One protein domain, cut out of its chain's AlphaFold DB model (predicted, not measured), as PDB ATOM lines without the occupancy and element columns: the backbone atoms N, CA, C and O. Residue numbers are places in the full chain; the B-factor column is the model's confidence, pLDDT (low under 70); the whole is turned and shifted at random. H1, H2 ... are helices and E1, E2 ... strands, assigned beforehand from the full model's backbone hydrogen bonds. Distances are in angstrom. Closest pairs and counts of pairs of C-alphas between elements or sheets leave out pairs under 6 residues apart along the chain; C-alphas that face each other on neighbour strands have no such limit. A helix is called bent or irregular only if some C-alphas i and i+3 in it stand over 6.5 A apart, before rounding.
ATOM      1  N   GLY A  72     248.800 180.227 225.691       87.88
ATOM      2  CA  GLY A  72     249.040 181.364 226.568       87.88
ATOM      3  C   GLY A  72     248.388 181.193 227.932       87.88
ATOM      4  O   GLY A  72     247.956 180.099 228.298       87.88
ATOM      5  N   ARG A  73     248.314 182.292 228.681       89.44
ATOM      6  CA  ARG A  73     247.749 182.331 230.028       89.44
ATOM      7  C   ARG A  73     246.322 182.866 230.000       89.44
ATOM      8  O   ARG A  73     246.093 183.976 229.522       89.44
ATOM      9  N   ARG A  74     245.386 182.120 230.589       92.44
ATOM     10  CA  ARG A  74     244.022 182.593 230.855       92.44
ATOM     11  C   ARG A  74     244.045 183.692 231.920       92.44
ATOM     12  O   ARG A  74     244.722 183.560 232.936       92.44
ATOM     13  N   MET A  75     243.298 184.761 231.688       91.25
ATOM     14  CA  MET A  75     243.104 185.877 232.612       91.25
ATOM     15  C   MET A  75     241.636 186.298 232.570       91.25
ATOM     16  O   MET A  75     241.036 186.317 231.498       91.25
ATOM     17  N   SER A  76     241.049 186.633 233.720       92.69
ATOM     18  CA  SER A  76     239.688 187.186 233.738       92.69
ATOM     19  C   SER A  76     239.673 188.607 233.171       92.69
ATOM     20  O   SER A  76     240.625 189.368 233.358       92.69
ATOM     21  N   VAL A  77     238.581 189.011 232.519       92.12
ATOM     22  CA  VAL A  77     238.436 190.389 232.012       92.12
ATOM     23  C   VAL A  77     238.523 191.412 233.149       92.12
ATOM     24  O   VAL A  77     239.149 192.461 232.989       92.12
ATOM     25  N   ALA A  78     237.986 191.089 234.329       91.69
ATOM     26  CA  ALA A  78     238.099 191.930 235.521       91.69
ATOM     27  C   ALA A  78     239.561 192.144 235.953       91.69
ATOM     28  O   ALA A  78     239.967 193.264 236.271       91.69
ATOM     29  N   GLU A  79     240.375 191.086 235.931       91.38
ATOM     30  CA  GLU A  79     241.804 191.176 236.227       91.38
ATOM     31  C   GLU A  79     242.562 191.967 235.156       91.38
ATOM     32  O   GLU A  79     243.366 192.835 235.504       91.38
ATOM     33  N   LEU A  80     242.263 191.733 233.872       89.88
ATOM     34  CA  LEU A  80     242.849 192.480 232.759       89.88
ATOM     35  C   LEU A  80     242.570 193.982 232.905       89.88
ATOM     36  O   LEU A  80     243.489 194.792 232.806       89.88
ATOM     37  N   LYS A  81     241.324 194.357 233.213       91.94
ATOM     38  CA  LYS A  81     240.903 195.747 233.432       91.94
ATOM     39  C   LYS A  81     241.586 196.375 234.643       91.94
ATOM     40  O   LYS A  81     242.007 197.526 234.579       91.94
ATOM     41  N   ARG A  82     241.754 195.624 235.733       91.94
ATOM     42  CA  ARG A  82     242.459 196.101 236.931       91.94
ATOM     43  C   ARG A  82     243.932 196.411 236.653       91.94
ATOM     44  O   ARG A  82     244.448 197.381 237.194       91.94
ATOM     45  N   ILE A  83     244.607 195.585 235.853       89.69
ATOM     46  CA  ILE A  83     246.048 195.722 235.585       89.69
ATOM     47  C   ILE A  83     246.314 196.713 234.441       89.69
ATOM     48  O   ILE A  83     247.228 197.526 234.539       89.69
ATOM     49  N   TYR A  84     245.513 196.661 233.372       88.25
ATOM     50  CA  TYR A  84     245.778 197.354 232.105       88.25
ATOM     51  C   TYR A  84     244.688 198.349 231.685       88.25
ATOM     52  O   TYR A  84     244.789 198.933 230.613       88.25
ATOM     53  N   GLY A  85     243.646 198.577 232.489       83.38
ATOM     54  CA  GLY A  85     242.491 199.397 232.090       83.38
ATOM     55  C   GLY A  85     242.807 200.864 231.779       83.38
ATOM     56  O   GLY A  85     242.051 201.500 231.052       83.38
ATOM     57  N   ASN A  86     243.930 201.385 232.283       86.62
ATOM     58  CA  ASN A  86     244.406 202.739 231.980       86.62
ATOM     59  C   ASN A  86     245.298 202.805 230.728       86.62
ATOM     60  O   ASN A  86     245.669 203.900 230.314       86.62
ATOM     61  N   ASP A  87     245.670 201.664 230.140       85.56
ATOM     62  CA  ASP A  87     246.473 201.601 228.921       85.56
ATOM     63  C   ASP A  87     245.541 201.573 227.690       85.56
ATOM     64  O   ASP A  87     244.804 200.596 227.489       85.56
ATOM     65  N   PRO A  88     245.573 202.614 226.830       83.94
ATOM     66  CA  PRO A  88     244.735 202.692 225.634       83.94
ATOM     67  C   PRO A  88     244.856 201.472 224.717       83.94
ATOM     68  O   PRO A  88     243.885 201.130 224.040       83.94
ATOM     69  N   LYS A  89     246.002 200.778 224.727       81.25
ATOM     70  CA  LYS A  89     246.244 199.565 223.936       81.25
ATOM     71  C   LYS A  89     245.243 198.447 224.240       81.25
ATOM     72  O   LYS A  89     244.917 197.670 223.345       81.25
ATOM     73  N   TYR A  90     244.750 198.363 225.476       84.62
ATOM     74  CA  TYR A  90     243.837 197.300 225.911       84.62
ATOM     75  C   TYR A  90     242.369 197.742 225.955       84.62
ATOM     76  O   TYR A  90     241.484 196.905 226.129       84.62
ATOM     77  N   SER A  91     242.087 199.032 225.747       85.31
ATOM     78  CA  SER A  91     240.727 199.586 225.804       85.31
ATOM     79  C   SER A  91     239.759 198.878 224.844       85.31
ATOM     80  O   SER A  91     238.672 198.463 225.250       85.31
ATOM     81  N   THR A  92     240.184 198.648 223.598       85.12
ATOM     82  CA  THR A  92     239.375 197.972 222.575       85.12
ATOM     83  C   THR A  92     239.078 196.522 222.940       85.12
ATOM     84  O   THR A  92     237.935 196.088 222.812       85.12
ATOM     85  N   VAL A  93     240.072 195.758 223.413       86.69
ATOM     86  CA  VAL A  93     239.864 194.336 223.739       86.69
ATOM     87  C   VAL A  93     239.004 194.163 224.990       86.69
ATOM     88  O   VAL A  93     238.155 193.281 225.005       86.69
ATOM     89  N   ILE A  94     239.152 195.040 225.993       89.31
ATOM     90  CA  ILE A  94     238.299 195.045 227.191       89.31
ATOM     91  C   ILE A  94     236.848 195.332 226.797       89.31
ATOM     92  O   ILE A  94     235.965 194.550 227.136       89.31
ATOM     93  N   SER A  95     236.612 196.398 226.025       88.88
ATOM     94  CA  SER A  95     235.269 196.755 225.549       88.88
ATOM     95  C   SER A  95     234.643 195.630 224.718       88.88
ATOM     96  O   SER A  95     233.494 195.252 224.929       88.88
ATOM     97  N   THR A  96     235.422 195.018 223.821       88.94
ATOM     98  CA  THR A  96     234.935 193.908 222.989       88.94
ATOM     99  C   THR A  96     234.588 192.680 223.833       88.94
ATOM    100  O   THR A  96     233.569 192.042 223.571       88.94
ATOM    101  N   ALA A  97     235.392 192.357 224.852       88.38
ATOM    102  CA  ALA A  97     235.117 191.244 225.758       88.38
ATOM    103  C   ALA A  97     233.826 191.472 226.559       88.38
ATOM    104  O   ALA A  97     232.997 190.571 226.639       88.38
ATOM    105  N   GLU A  98     233.631 192.688 227.082       88.19
ATOM    106  CA  GLU A  98     232.426 193.076 227.827       88.19
ATOM    107  C   GLU A  98     231.170 193.008 226.939       88.19
ATOM    108  O   GLU A  98     230.162 192.438 227.349       88.19
ATOM    109  N   VAL A  99     231.239 193.518 225.702       90.25
ATOM    110  CA  VAL A  99     230.120 193.463 224.738       90.25
ATOM    111  C   VAL A  99     229.807 192.029 224.304       90.25
ATOM    112  O   VAL A  99     228.642 191.684 224.119       90.25
ATOM    113  N   SER A 100     230.831 191.190 224.149       86.25
ATOM    114  CA  SER A 100     230.674 189.791 223.726       86.25
ATOM    115  C   SER A 100     230.310 188.852 224.881       86.25
ATOM    116  O   SER A 100     230.086 187.668 224.646       86.25
ATOM    117  N   GLY A 101     230.262 189.357 226.121       87.06
ATOM    118  CA  GLY A 101     229.985 188.559 227.314       87.06
ATOM    119  C   GLY A 101     231.090 187.562 227.677       87.06
ATOM    120  O   GLY A 101     230.823 186.604 228.391       87.06
ATOM    121  N   CYS A 102     232.320 187.750 227.190       89.38
ATOM    122  CA  CYS A 102     233.432 186.857 227.510       89.38
ATOM    123  C   CYS A 102     233.951 187.152 228.923       89.38
ATOM    124  O   CYS A 102     234.425 188.255 229.191       89.38
ATOM    125  N   GLU A 103     233.945 186.162 229.817       92.06
ATOM    126  CA  GLU A 103     234.522 186.316 231.162       92.06
ATOM    127  C   GLU A 103     236.058 186.275 231.161       92.06
ATOM    128  O   GLU A 103     236.714 186.853 232.041       92.06
ATOM    129  N   TYR A 104     236.647 185.608 230.165       93.12
ATOM    130  CA  TYR A 104     238.074 185.311 230.103       93.12
ATOM    131  C   TYR A 104     238.712 185.725 228.777       93.12
ATOM    132  O   TYR A 104     238.102 185.727 227.709       93.12
ATOM    133  N   VAL A 105     240.006 186.011 228.858       92.69
ATOM    134  CA  VAL A 105     240.899 186.218 227.720       92.69
ATOM    135  C   VAL A 105     242.134 185.335 227.858       92.69
ATOM    136  O   VAL A 105     242.517 184.947 228.963       92.69
ATOM    137  N   CYS A 106     242.804 185.058 226.745       91.44
ATOM    138  CA  CYS A 106     244.128 184.460 226.724       91.44
ATOM    139  C   CYS A 106     245.173 185.528 226.406       91.44
ATOM    140  O   CYS A 106     245.111 186.171 225.358       91.44
ATOM    141  N   ILE A 107     246.175 185.672 227.271       88.50
ATOM    142  CA  ILE A 107     247.407 186.399 226.967       88.50
ATOM    143  C   ILE A 107     248.408 185.397 226.393       88.50
ATOM    144  O   ILE A 107     248.964 184.566 227.112       88.50
ATOM    145  N   THR A 108     248.622 185.464 225.083       83.38
ATOM    146  CA  THR A 108     249.570 184.602 224.360       83.38
ATOM    147  C   THR A 108     251.017 184.878 224.781       83.38
ATOM    148  O   THR A 108     251.331 185.953 225.297       83.38
ATOM    149  N   LYS A 109     251.942 183.948 224.496       70.12
ATOM    150  CA  LYS A 109     253.389 184.154 224.742       70.12
ATOM    151  C   LYS A 109     253.950 185.412 224.058       70.12
ATOM    152  O   LYS A 109     254.856 186.040 224.590       70.12
ATOM    153  N   GLY A 110     253.390 185.795 222.907       72.44
ATOM    154  CA  GLY A 110     253.750 187.016 222.176       72.44
ATOM    155  C   GLY A 110     253.103 188.301 222.712       72.44
ATOM    156  O   GLY A 110     253.221 189.344 222.077       72.44
ATOM    157  N   GLY A 111     252.380 188.244 223.838       76.94
ATOM    158  CA  GLY A 111     251.729 189.403 224.456       76.94
ATOM    159  C   GLY A 111     250.444 189.869 223.761       76.94
ATOM    160  O   GLY A 111     249.924 190.934 224.092       76.94
ATOM    161  N   VAL A 112     249.920 189.096 222.804       83.25
ATOM    162  CA  VAL A 112     248.613 189.348 222.174       83.25
ATOM    163  C   VAL A 112     247.506 188.831 223.085       83.25
ATOM    164  O   VAL A 112     247.619 187.719 223.608       83.25
ATOM    165  N   VAL A 113     246.447 189.626 223.245       87.81
ATOM    166  CA  VAL A 113     245.254 189.277 224.025       87.81
ATOM    167  C   VAL A 113     244.161 188.797 223.080       87.81
ATOM    168  O   VAL A 113     243.756 189.534 222.184       87.81
ATOM    169  N   LEU A 114     243.689 187.570 223.283       89.06
ATOM    170  CA  LEU A 114     242.615 186.962 222.504       89.06
ATOM    171  C   LEU A 114     241.412 186.682 223.404       89.06
ATOM    172  O   LEU A 114     241.580 186.221 224.532       89.06
ATOM    173  N   LEU A 115     240.204 186.935 222.905       90.88
ATOM    174  CA  LEU A 115     238.968 186.572 223.603       90.88
ATOM    175  C   LEU A 115     238.859 185.049 223.703       90.88
ATOM    176  O   LEU A 115     239.208 184.351 222.749       90.88
ATOM    177  N   MET A 116     238.384 184.550 224.843       92.38
ATOM    178  CA  MET A 116     238.091 183.133 225.053       92.38
ATOM    179  C   MET A 116     236.607 182.968 225.354       92.38
ATOM    180  O   MET A 116     236.072 183.674 226.207       92.38
ATOM    181  N   ASN A 117     235.965 181.997 224.709       90.44
ATOM    182  CA  ASN A 117     234.645 181.553 225.138       90.44
ATOM    183  C   ASN A 117     234.775 180.653 226.373       90.44
ATOM    184  O   ASN A 117     235.831 180.071 226.635       90.44
ATOM    185  N   ASP A 118     233.676 180.470 227.098       85.62
ATOM    186  CA  ASP A 118     233.653 179.693 228.345       85.62
ATOM    187  C   ASP A 118     234.075 178.231 228.149       85.62
ATOM    188  O   ASP A 118     234.663 177.602 229.031       85.62
ATOM    189  N   THR A 119     233.799 177.685 226.966       88.56
ATOM    190  CA  THR A 119     234.115 176.302 226.605       88.56
ATOM    191  C   THR A 119     235.532 176.119 226.062       88.56
ATOM    192  O   THR A 119     235.984 174.978 225.909       88.56
ATOM    193  N   ASP A 120     236.224 177.216 225.753       92.88
ATOM    194  CA  ASP A 120     237.610 177.197 225.305       92.88
ATOM    195  C   ASP A 120     238.552 176.945 226.490       92.88
ATOM    196  O   ASP A 120     238.189 177.104 227.659       92.88
TER     197      ASP A 120
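What this domain is: This is residues 72 to 120 of the 380 residues of an uncharacterized protein of Clostridium sp. CAG:524 (UniProt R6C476). A small antiparallel sheet of three strands has one face covered by two helices, H1 and H2, which lie side by side and run opposite ways, joined as a helical hairpin; the sheet's other face is bare. This makes two layers, helices on one face of a sheet, with E2 in the middle of the sheet and H2 the longer helix. The printed part has 49 residues, with two named helices and three named strands in the order E1, H1, H2, E2, E3; across the sheet the order is E1, E2, E3, and the class is mixed, helices and strands. The whole is compact, with a radius of gyration of the C-alphas of 9.8 A and spans of 29 by 25 by 15 A.

How they stand to each other: Begin at the inner strand E2, residues 104 to 108. On one side of it look for the edge strand E1, residues 72 to 76, antiparallel at 152 degrees, where N 73 and O 107 are 2.8 A apart, within hydrogen-bond range. On its other side is the edge strand E3, residues 113 to 116, antiparallel at 140 degrees and forming a hairpin with E2; there N 106 and O 114 are 2.8 A apart, also within range. Now move to H2, residues 88 to 100, which is on the sheet at a height over the sheet of 9.4 A, with the local plane fitted to only just enough C-alphas, 6. It lies over E2 and E3 and runs along the strands, at 7 degrees to E3 on the local plane; the closest C-alphas of H2 and E3 are those of Ala 97 and Leu 115, 6.4 A apart. H1, residues 77 to 84, is on the same face at a height over the sheet of 7.9 A. It lies over E1, but only just, with 3 of its 8 C-alphas falling on that strand, and runs slantwise to the strands, at 33 degrees to E1 on the local plane. H1 and H2 touch at a shallow tilt of 8 degrees, opposite ways; their closest C-alphas, those of Tyr 84 and Tyr 90, are 6.5 A apart. In H1 every O i to N i+4 pair is within hydrogen-bond range; in H2 7 of 9 are.

Where its parts are: Find C-alpha 72 at (249.040, 181.364, 226.568); from there E1 runs 13.1 A to C-alpha 76. H1 follows from Val 77 to Tyr 84, 10.1 A. Find C-alpha 88 at (244.735, 202.692, 225.634), where H2 begins its 19.2 A to Ser 100; it is irregular, with C-alphas 89 and 92 7.2 A apart. E2 covers 12.9 A from Tyr 104 to Thr 108, and E3 runs 9.5 A from Val 113 to C-alpha 116 at (238.091, 183.133, 225.053).

The domain as a whole: The two C-alphas farthest apart are those of Asn 86 and Thr 119, 28.9 A. The printed part has no cut, and the four links between its named elements are tight. The mean pLDDT of the printed part is 87.8, and no printed residue is under 70.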